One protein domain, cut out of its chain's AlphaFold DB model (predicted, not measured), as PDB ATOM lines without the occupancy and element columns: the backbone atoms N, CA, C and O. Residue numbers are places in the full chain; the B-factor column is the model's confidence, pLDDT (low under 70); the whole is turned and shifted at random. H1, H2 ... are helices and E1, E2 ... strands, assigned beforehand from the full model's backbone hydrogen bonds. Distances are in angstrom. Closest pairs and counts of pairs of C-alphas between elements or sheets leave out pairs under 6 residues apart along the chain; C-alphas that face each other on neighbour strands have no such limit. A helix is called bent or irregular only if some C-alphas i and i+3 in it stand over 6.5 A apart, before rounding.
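What this domain is: This is residues 5 to 52 of the 93 residues of an uncharacterized protein of Zostera marina (UniProt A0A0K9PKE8). A small two-stranded hairpin, E1 and E2, forms one end of an open, L-like shape, and one long helix, H1, sticks out from the other end as an arm set roughly crosswise to the strands. A looped link, residues 26 to 36, joins the two parts, and residues 5 to 26 and 42 to 47 stand free. The printed part has 48 residues, with one named helix and two named strands in the order H1, E1, E2; the sheet's order is E1 - E2, antiparallel, and the class is mixed, helices and strands. The whole is extended, with a radius of gyration of the C-alphas of 16.6 A, and flat, spanning 50 by 28 by 9 A.

How they stand to each other: E1, residues 37 to 43, and E2, residues 46 to 51, form a hairpin and are antiparallel neighbours, with 156 degrees between their directions. The C-alphas of Phe 37 and Ser 51, which face each other, are 4.3 A apart. N 48 and O 41 are within hydrogen-bond range at 2.8 A, and so are N 43 and O 46 at 2.9 A. H1, residues 5 to 25, is apart from E2. In H1 every O i to N i+4 pair is within hydrogen-bond range.

Where its parts are: E1 measures 16.7 A from first to last C-alpha, and E2 measures 16.4 A, ending with C-alpha 51 at (47.234, -24.136, -34.616). H1 measures 30.4 A, from C-alpha 5 at (31.724, 5.632, -63.746) to C-alpha 25 at (45.186, -11.987, -42.957), and is not bent.

The domain as a whole: The two C-alphas farthest apart, those of Glu 5 and Ile 43, are 50.4 A from each other. The printed part has no cut. The link from E1 to E2 is tight, with 2 residues, and that from H1 to E1 is long, with 11. The mean pLDDT of the printed part is 89.4, and residue 31 is under 70.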
ATOM      1  N   GLU A   5      30.441   6.333 -63.563       92.25
ATOM      2  CA  GLU A   5      31.724   5.632 -63.746       92.25
ATOM      3  C   GLU A   5      32.620   5.709 -62.500       92.25
ATOM      4  O   GLU A   5      33.346   4.769 -62.170       92.25
ATOM      5  N   TYR A   6      32.579   6.835 -61.782       94.44
ATOM      6  CA  TYR A   6      33.346   7.013 -60.552       94.44
ATOM      7  C   TYR A   6      32.835   6.087 -59.445       94.44
ATOM      8  O   TYR A   6      33.637   5.467 -58.747       94.44
ATOM      9  N   ILE A   7      31.511   5.963 -59.305       94.81
ATOM     10  CA  ILE A   7      30.880   5.087 -58.307       94.81
ATOM     11  C   ILE A   7      31.229   3.624 -58.590       94.81
ATOM     12  O   ILE A   7      31.629   2.899 -57.680       94.81
ATOM     13  N   GLU A   8      31.140   3.197 -59.849       96.00
ATOM     14  CA  GLU A   8      31.487   1.833 -60.248       96.00
ATOM     15  C   GLU A   8      32.961   1.516 -59.955       96.00
ATOM     16  O   GLU A   8      33.281   0.501 -59.326       96.00
ATOM     17  N   LYS A   9      33.866   2.426 -60.332       96.12
ATOM     18  CA  LYS A   9      35.303   2.289 -60.076       96.12
ATOM     19  C   LYS A   9      35.612   2.234 -58.579       96.12
ATOM     20  O   LYS A   9      36.402   1.391 -58.150       96.12
ATOM     21  N   TYR A  10      34.976   3.092 -57.782       96.00
ATOM     22  CA  TYR A  10      35.115   3.095 -56.326       96.00
ATOM     23  C   TYR A  10      34.669   1.759 -55.715       96.00
ATOM     24  O   TYR A  10      35.440   1.131 -54.987       96.00
ATOM     25  N   ASN A  11      33.477   1.280 -56.075       96.69
ATOM     26  CA  ASN A  11      32.933   0.021 -55.565       96.69
ATOM     27  C   ASN A  11      33.829  -1.169 -55.921       96.69
ATOM     28  O   ASN A  11      34.104  -2.018 -55.070       96.69
ATOM     29  N   LYS A  12      34.346  -1.204 -57.156       97.69
ATOM     30  CA  LYS A  12      35.296  -2.230 -57.596       97.69
ATOM     31  C   LYS A  12      36.554  -2.236 -56.730       97.69
ATOM     32  O   LYS A  12      36.937  -3.284 -56.214       97.69
ATOM     33  N   TYR A  13      37.184  -1.079 -56.534       98.06
ATOM     34  CA  TYR A  13      38.402  -1.006 -55.726       98.06
ATOM     35  C   TYR A  13      38.162  -1.345 -54.262       98.06
ATOM     36  O   TYR A  13      38.986  -2.029 -53.656       98.06
ATOM     37  N   GLN A  14      37.037  -0.913 -53.699       97.88
ATOM     38  CA  GLN A  14      36.668  -1.262 -52.334       97.88
ATOM     39  C   GLN A  14      36.506  -2.783 -52.186       97.88
ATOM     40  O   GLN A  14      37.064  -3.377 -51.259       97.88
ATOM     41  N   ALA A  15      35.810  -3.432 -53.125       98.25
ATOM     42  CA  ALA A  15      35.638  -4.882 -53.138       98.25
ATOM     43  C   ALA A  15      36.979  -5.623 -53.287       98.25
ATOM     44  O   ALA A  15      37.270  -6.547 -52.520       98.25
ATOM     45  N   ASP A  16      37.829  -5.186 -54.219       98.06
ATOM     46  CA  ASP A  16      39.155  -5.765 -54.444       98.06
ATOM     47  C   ASP A  16      40.062  -5.609 -53.212       98.06
ATOM     48  O   ASP A  16      40.774  -6.547 -52.832       98.06
ATOM     49  N   TYR A  17      40.007  -4.456 -52.542       96.94
ATOM     50  CA  TYR A  17      40.772  -4.183 -51.328       96.94
ATOM     51  C   TYR A  17      40.338  -5.083 -50.164       96.94
ATOM     52  O   TYR A  17      41.181  -5.727 -49.532       96.94
ATOM     53  N   ILE A  18      39.028  -5.205 -49.927       97.00
ATOM     54  CA  ILE A  18      38.476  -6.098 -48.899       97.00
ATOM     55  C   ILE A  18      38.865  -7.549 -49.192       97.00
ATOM     56  O   ILE A  18      39.307  -8.264 -48.288       97.00
ATOM     57  N   ARG A  19      38.760  -7.986 -50.454       96.06
ATOM     58  CA  ARG A  19      39.180  -9.329 -50.875       96.06
ATOM     59  C   ARG A  19      40.655  -9.568 -50.561       96.06
ATOM     60  O   ARG A  19      40.990 -10.610 -50.000       96.06
ATOM     61  N   ARG A  20      41.528  -8.600 -50.862       93.69
ATOM     62  CA  ARG A  20      42.968  -8.695 -50.577       93.69
ATOM     63  C   ARG A  20      43.248  -8.819 -49.083       93.69
ATOM     64  O   ARG A  20      44.028  -9.683 -48.692       93.69
ATOM     65  N   LEU A  21      42.625  -7.986 -48.248       92.19
ATOM     66  CA  LEU A  21      42.810  -8.041 -46.794       92.19
ATOM     67  C   LEU A  21      42.350  -9.383 -46.215       92.19
ATOM     68  O   LEU A  21      43.083  -9.998 -45.440       92.19
ATOM     69  N   LYS A  22      41.181  -9.874 -46.646       90.75
ATOM     70  CA  LYS A  22      40.662 -11.186 -46.239       90.75
ATOM     71  C   LYS A  22      41.596 -12.319 -46.650       90.75
ATOM     72  O   LYS A  22      41.926 -13.160 -45.823       90.75
ATOM     73  N   ALA A  23      42.079 -12.310 -47.888       87.00
ATOM     74  CA  ALA A  23      43.014 -13.323 -48.366       87.00
ATOM     75  C   ALA A  23      44.370 -13.270 -47.638       87.00
ATOM     76  O   ALA A  23      44.963 -14.312 -47.371       87.00
ATOM     77  N   LYS A  24      44.862 -12.075 -47.295       85.25
ATOM     78  CA  LYS A  24      46.176 -11.908 -46.661       85.25
ATOM     79  C   LYS A  24      46.183 -12.289 -45.181       85.25
ATOM     80  O   LYS A  24      47.113 -12.952 -44.746       85.25
ATOM     81  N   TYR A  25      45.177 -11.860 -44.421       82.31
ATOM     82  CA  TYR A  25      45.186 -11.987 -42.957       82.31
ATOM     83  C   TYR A  25      44.183 -13.015 -42.420       82.31
ATOM     84  O   TYR A  25      44.362 -13.522 -41.319       82.31
ATOM     85  N   PHE A  26      43.144 -13.354 -43.190       84.69
ATOM     86  CA  PHE A  26      42.026 -14.188 -42.730       84.69
ATOM     87  C   PHE A  26      41.805 -15.449 -43.577       84.69
ATOM     88  O   PHE A  26      40.808 -16.146 -43.402       84.69
ATOM     89  N   SER A  27      42.728 -15.786 -44.482       84.44
ATOM     90  CA  SER A  27      42.604 -16.962 -45.355       84.44
ATOM     91  C   SER A  27      42.773 -18.295 -44.633       84.44
ATOM     92  O   SER A  27      42.601 -19.336 -45.264       84.44
ATOM     93  N   LYS A  28      43.109 -18.287 -43.331       82.94
ATOM     94  CA  LYS A  28      43.425 -19.491 -42.538       82.94
ATOM     95  C   LYS A  28      44.561 -20.323 -43.157       82.94
ATOM     96  O   LYS A  28      44.725 -21.495 -42.826       82.94
ATOM     97  N   ARG A  29      45.343 -19.707 -44.054       82.50
ATOM     98  CA  ARG A  29      46.513 -20.278 -44.715       82.50
ATOM     99  C   ARG A  29      47.780 -19.606 -44.204       82.50
ATOM    100  O   ARG A  29      47.786 -18.417 -43.895       82.50
ATOM    101  N   SER A  30      48.835 -20.399 -44.083       77.25
ATOM    102  CA  SER A  30      50.171 -19.945 -43.731       77.25
ATOM    103  C   SER A  30      50.821 -19.240 -44.924       77.25
ATOM    104  O   SER A  30      50.305 -19.274 -46.043       77.25
ATOM    105  N   PHE A  31      51.983 -18.625 -44.700       69.19
ATOM    106  CA  PHE A  31      52.769 -17.962 -45.748       69.19
ATOM    107  C   PHE A  31      53.126 -18.892 -46.925       69.19
ATOM    108  O   PHE A  31      53.234 -18.427 -48.054       69.19
ATOM    109  N   ASN A  32      53.220 -20.204 -46.678       76.44
ATOM    110  CA  ASN A  32      53.467 -21.232 -47.695       76.44
ATOM    111  C   ASN A  32      52.186 -21.747 -48.374       76.44
ATOM    112  O   ASN A  32      52.224 -22.725 -49.113       76.44
ATOM    113  N   GLY A  33      51.024 -21.154 -48.087       75.50
ATOM    114  CA  GLY A  33      49.734 -21.595 -48.617       75.50
ATOM    115  C   GLY A  33      49.148 -22.844 -47.943       75.50
ATOM    116  O   GLY A  33      48.024 -23.223 -48.269       75.50
ATOM    117  N   ALA A  34      49.855 -23.455 -46.986       81.50
ATOM    118  CA  ALA A  34      49.365 -24.595 -46.207       81.50
ATOM    119  C   ALA A  34      48.318 -24.168 -45.164       81.50
ATOM    120  O   ALA A  34      48.261 -22.998 -44.790       81.50
ATOM    121  N   ASN A  35      47.505 -25.100 -44.664       82.88
ATOM    122  CA  ASN A  35      46.563 -24.822 -43.575       82.88
ATOM    123  C   ASN A  35      47.313 -24.370 -42.305       82.88
ATOM    124  O   ASN A  35      48.392 -24.878 -42.019       82.88
ATOM    125  N   VAL A  36      46.765 -23.399 -41.568       83.25
ATOM    126  CA  VAL A  36      47.368 -22.907 -40.304       83.25
ATOM    127  C   VAL A  36      46.999 -23.796 -39.114       83.25
ATOM    128  O   VAL A  36      47.650 -23.737 -38.071       83.25
ATOM    129  N   PHE A  37      45.935 -24.584 -39.256       86.12
ATOM    130  CA  PHE A  37      45.463 -25.509 -38.234       86.12
ATOM    131  C   PHE A  37      46.001 -26.911 -38.495       86.12
ATOM    132  O   PHE A  37      45.900 -27.406 -39.621       86.12
ATOM    133  N   ASP A  38      46.502 -27.541 -37.443       84.44
ATOM    134  CA  ASP A  38      47.061 -28.891 -37.505       84.44
ATOM    135  C   ASP A  38      46.032 -29.907 -37.006       84.44
ATOM    136  O   ASP A  38      45.858 -30.967 -37.604       84.44
ATOM    137  N   GLU A  39      45.278 -29.543 -35.966       85.94
ATOM    138  CA  GLU A  39      44.294 -30.416 -35.337       85.94
ATOM    139  C   GLU A  39      42.901 -29.785 -35.381       85.94
ATOM    140  O   GLU A  39      42.730 -28.567 -35.251       85.94
ATOM    141  N   GLN A  40      41.889 -30.631 -35.563       91.06
ATOM    142  CA  GLN A  40      40.485 -30.259 -35.448       91.06
ATOM    143  C   GLN A  40      39.743 -31.317 -34.635       91.06
ATOM    144  O   GLN A  40      39.895 -32.511 -34.882       91.06
ATOM    145  N   ILE A  41      38.923 -30.874 -33.691       93.44
ATOM    146  CA  ILE A  41      38.058 -31.735 -32.887       93.44
ATOM    147  C   ILE A  41      36.640 -31.173 -32.902       93.44
ATOM    148  O   ILE A  41      36.448 -29.957 -32.885       93.44
ATOM    149  N   THR A  42      35.651 -32.062 -32.962       95.44
ATOM    150  CA  THR A  42      34.235 -31.691 -32.897       95.44
ATOM    151  C   THR A  42      33.685 -32.091 -31.536       95.44
ATOM    152  O   THR A  42      33.707 -33.273 -31.196       95.44
ATOM    153  N   ILE A  43      33.191 -31.122 -30.769       94.50
ATOM    154  CA  ILE A  43      32.558 -31.327 -29.460       94.50
ATOM    155  C   ILE A  43      31.175 -30.688 -29.537       94.50
ATOM    156  O   ILE A  43      31.076 -29.527 -29.908       94.50
ATOM    157  N   GLU A  44      30.114 -31.447 -29.244       90.94
ATOM    158  CA  GLU A  44      28.739 -30.914 -29.146       90.94
ATOM    159  C   GLU A  44      28.294 -30.056 -30.355       90.94
ATOM    160  O   GLU A  44      27.574 -29.073 -30.215       90.94
ATOM    161  N   ASN A  45      28.699 -30.453 -31.568       93.25
ATOM    162  CA  ASN A  45      28.466 -29.766 -32.854       93.25
ATOM    163  C   ASN A  45      29.324 -28.517 -33.127       93.25
ATOM    164  O   ASN A  45      29.215 -27.932 -34.207       93.25
ATOM    165  N   GLU A  46      30.225 -28.140 -32.224       93.81
ATOM    166  CA  GLU A  46      31.214 -27.091 -32.456       93.81
ATOM    167  C   GLU A  46      32.547 -27.675 -32.933       93.81
ATOM    168  O   GLU A  46      33.040 -28.672 -32.404       93.81
ATOM    169  N   VAL A  47      33.154 -27.046 -33.946       94.44
ATOM    170  CA  VAL A  47      34.466 -27.449 -34.477       94.44
ATOM    171  C   VAL A  47      35.550 -26.559 -33.881       94.44
ATOM    172  O   VAL A  47      35.733 -25.414 -34.303       94.44
ATOM    173  N   ILE A  48      36.313 -27.115 -32.947       91.56
ATOM    174  CA  ILE A  48      37.483 -26.476 -32.348       91.56
ATOM    175  C   ILE A  48      38.710 -26.832 -33.192       91.56
ATOM    176  O   ILE A  48      38.895 -27.979 -33.595       91.56
ATOM    177  N   LYS A  49      39.556 -25.840 -33.487       90.00
ATOM    178  CA  LYS A  49      40.783 -26.020 -34.275       90.00
ATOM    179  C   LYS A  49      41.992 -25.530 -33.496       90.00
ATOM    180  O   LYS A  49      41.967 -24.410 -32.990       90.00
ATOM    181  N   ALA A  50      43.058 -26.320 -33.471       85.88
ATOM    182  CA  ALA A  50      44.332 -25.929 -32.882       85.88
ATOM    183  C   ALA A  50      45.345 -25.583 -33.981       85.88
ATOM    184  O   ALA A  50      45.444 -26.262 -35.004       85.88
ATOM    185  N   SER A  51      46.090 -24.498 -33.778       84.69
ATOM    186  CA  SER A  51      47.234 -24.136 -34.616       84.69
ATOM    187  C   SER A  51      48.523 -24.461 -33.880       84.69
ATOM    188  O   SER A  51      48.637 -24.193 -32.686       84.69
ATOM    189  N   ARG A  52      49.514 -24.985 -34.603       78.62
ATOM    190  CA  ARG A  52      50.849 -25.254 -34.053       78.62
ATOM    191  C   ARG A  52      51.689 -23.993 -33.863       78.62
ATOM    192  O   ARG A  52      52.690 -24.019 -33.150       78.62
TER     193      ARG A  52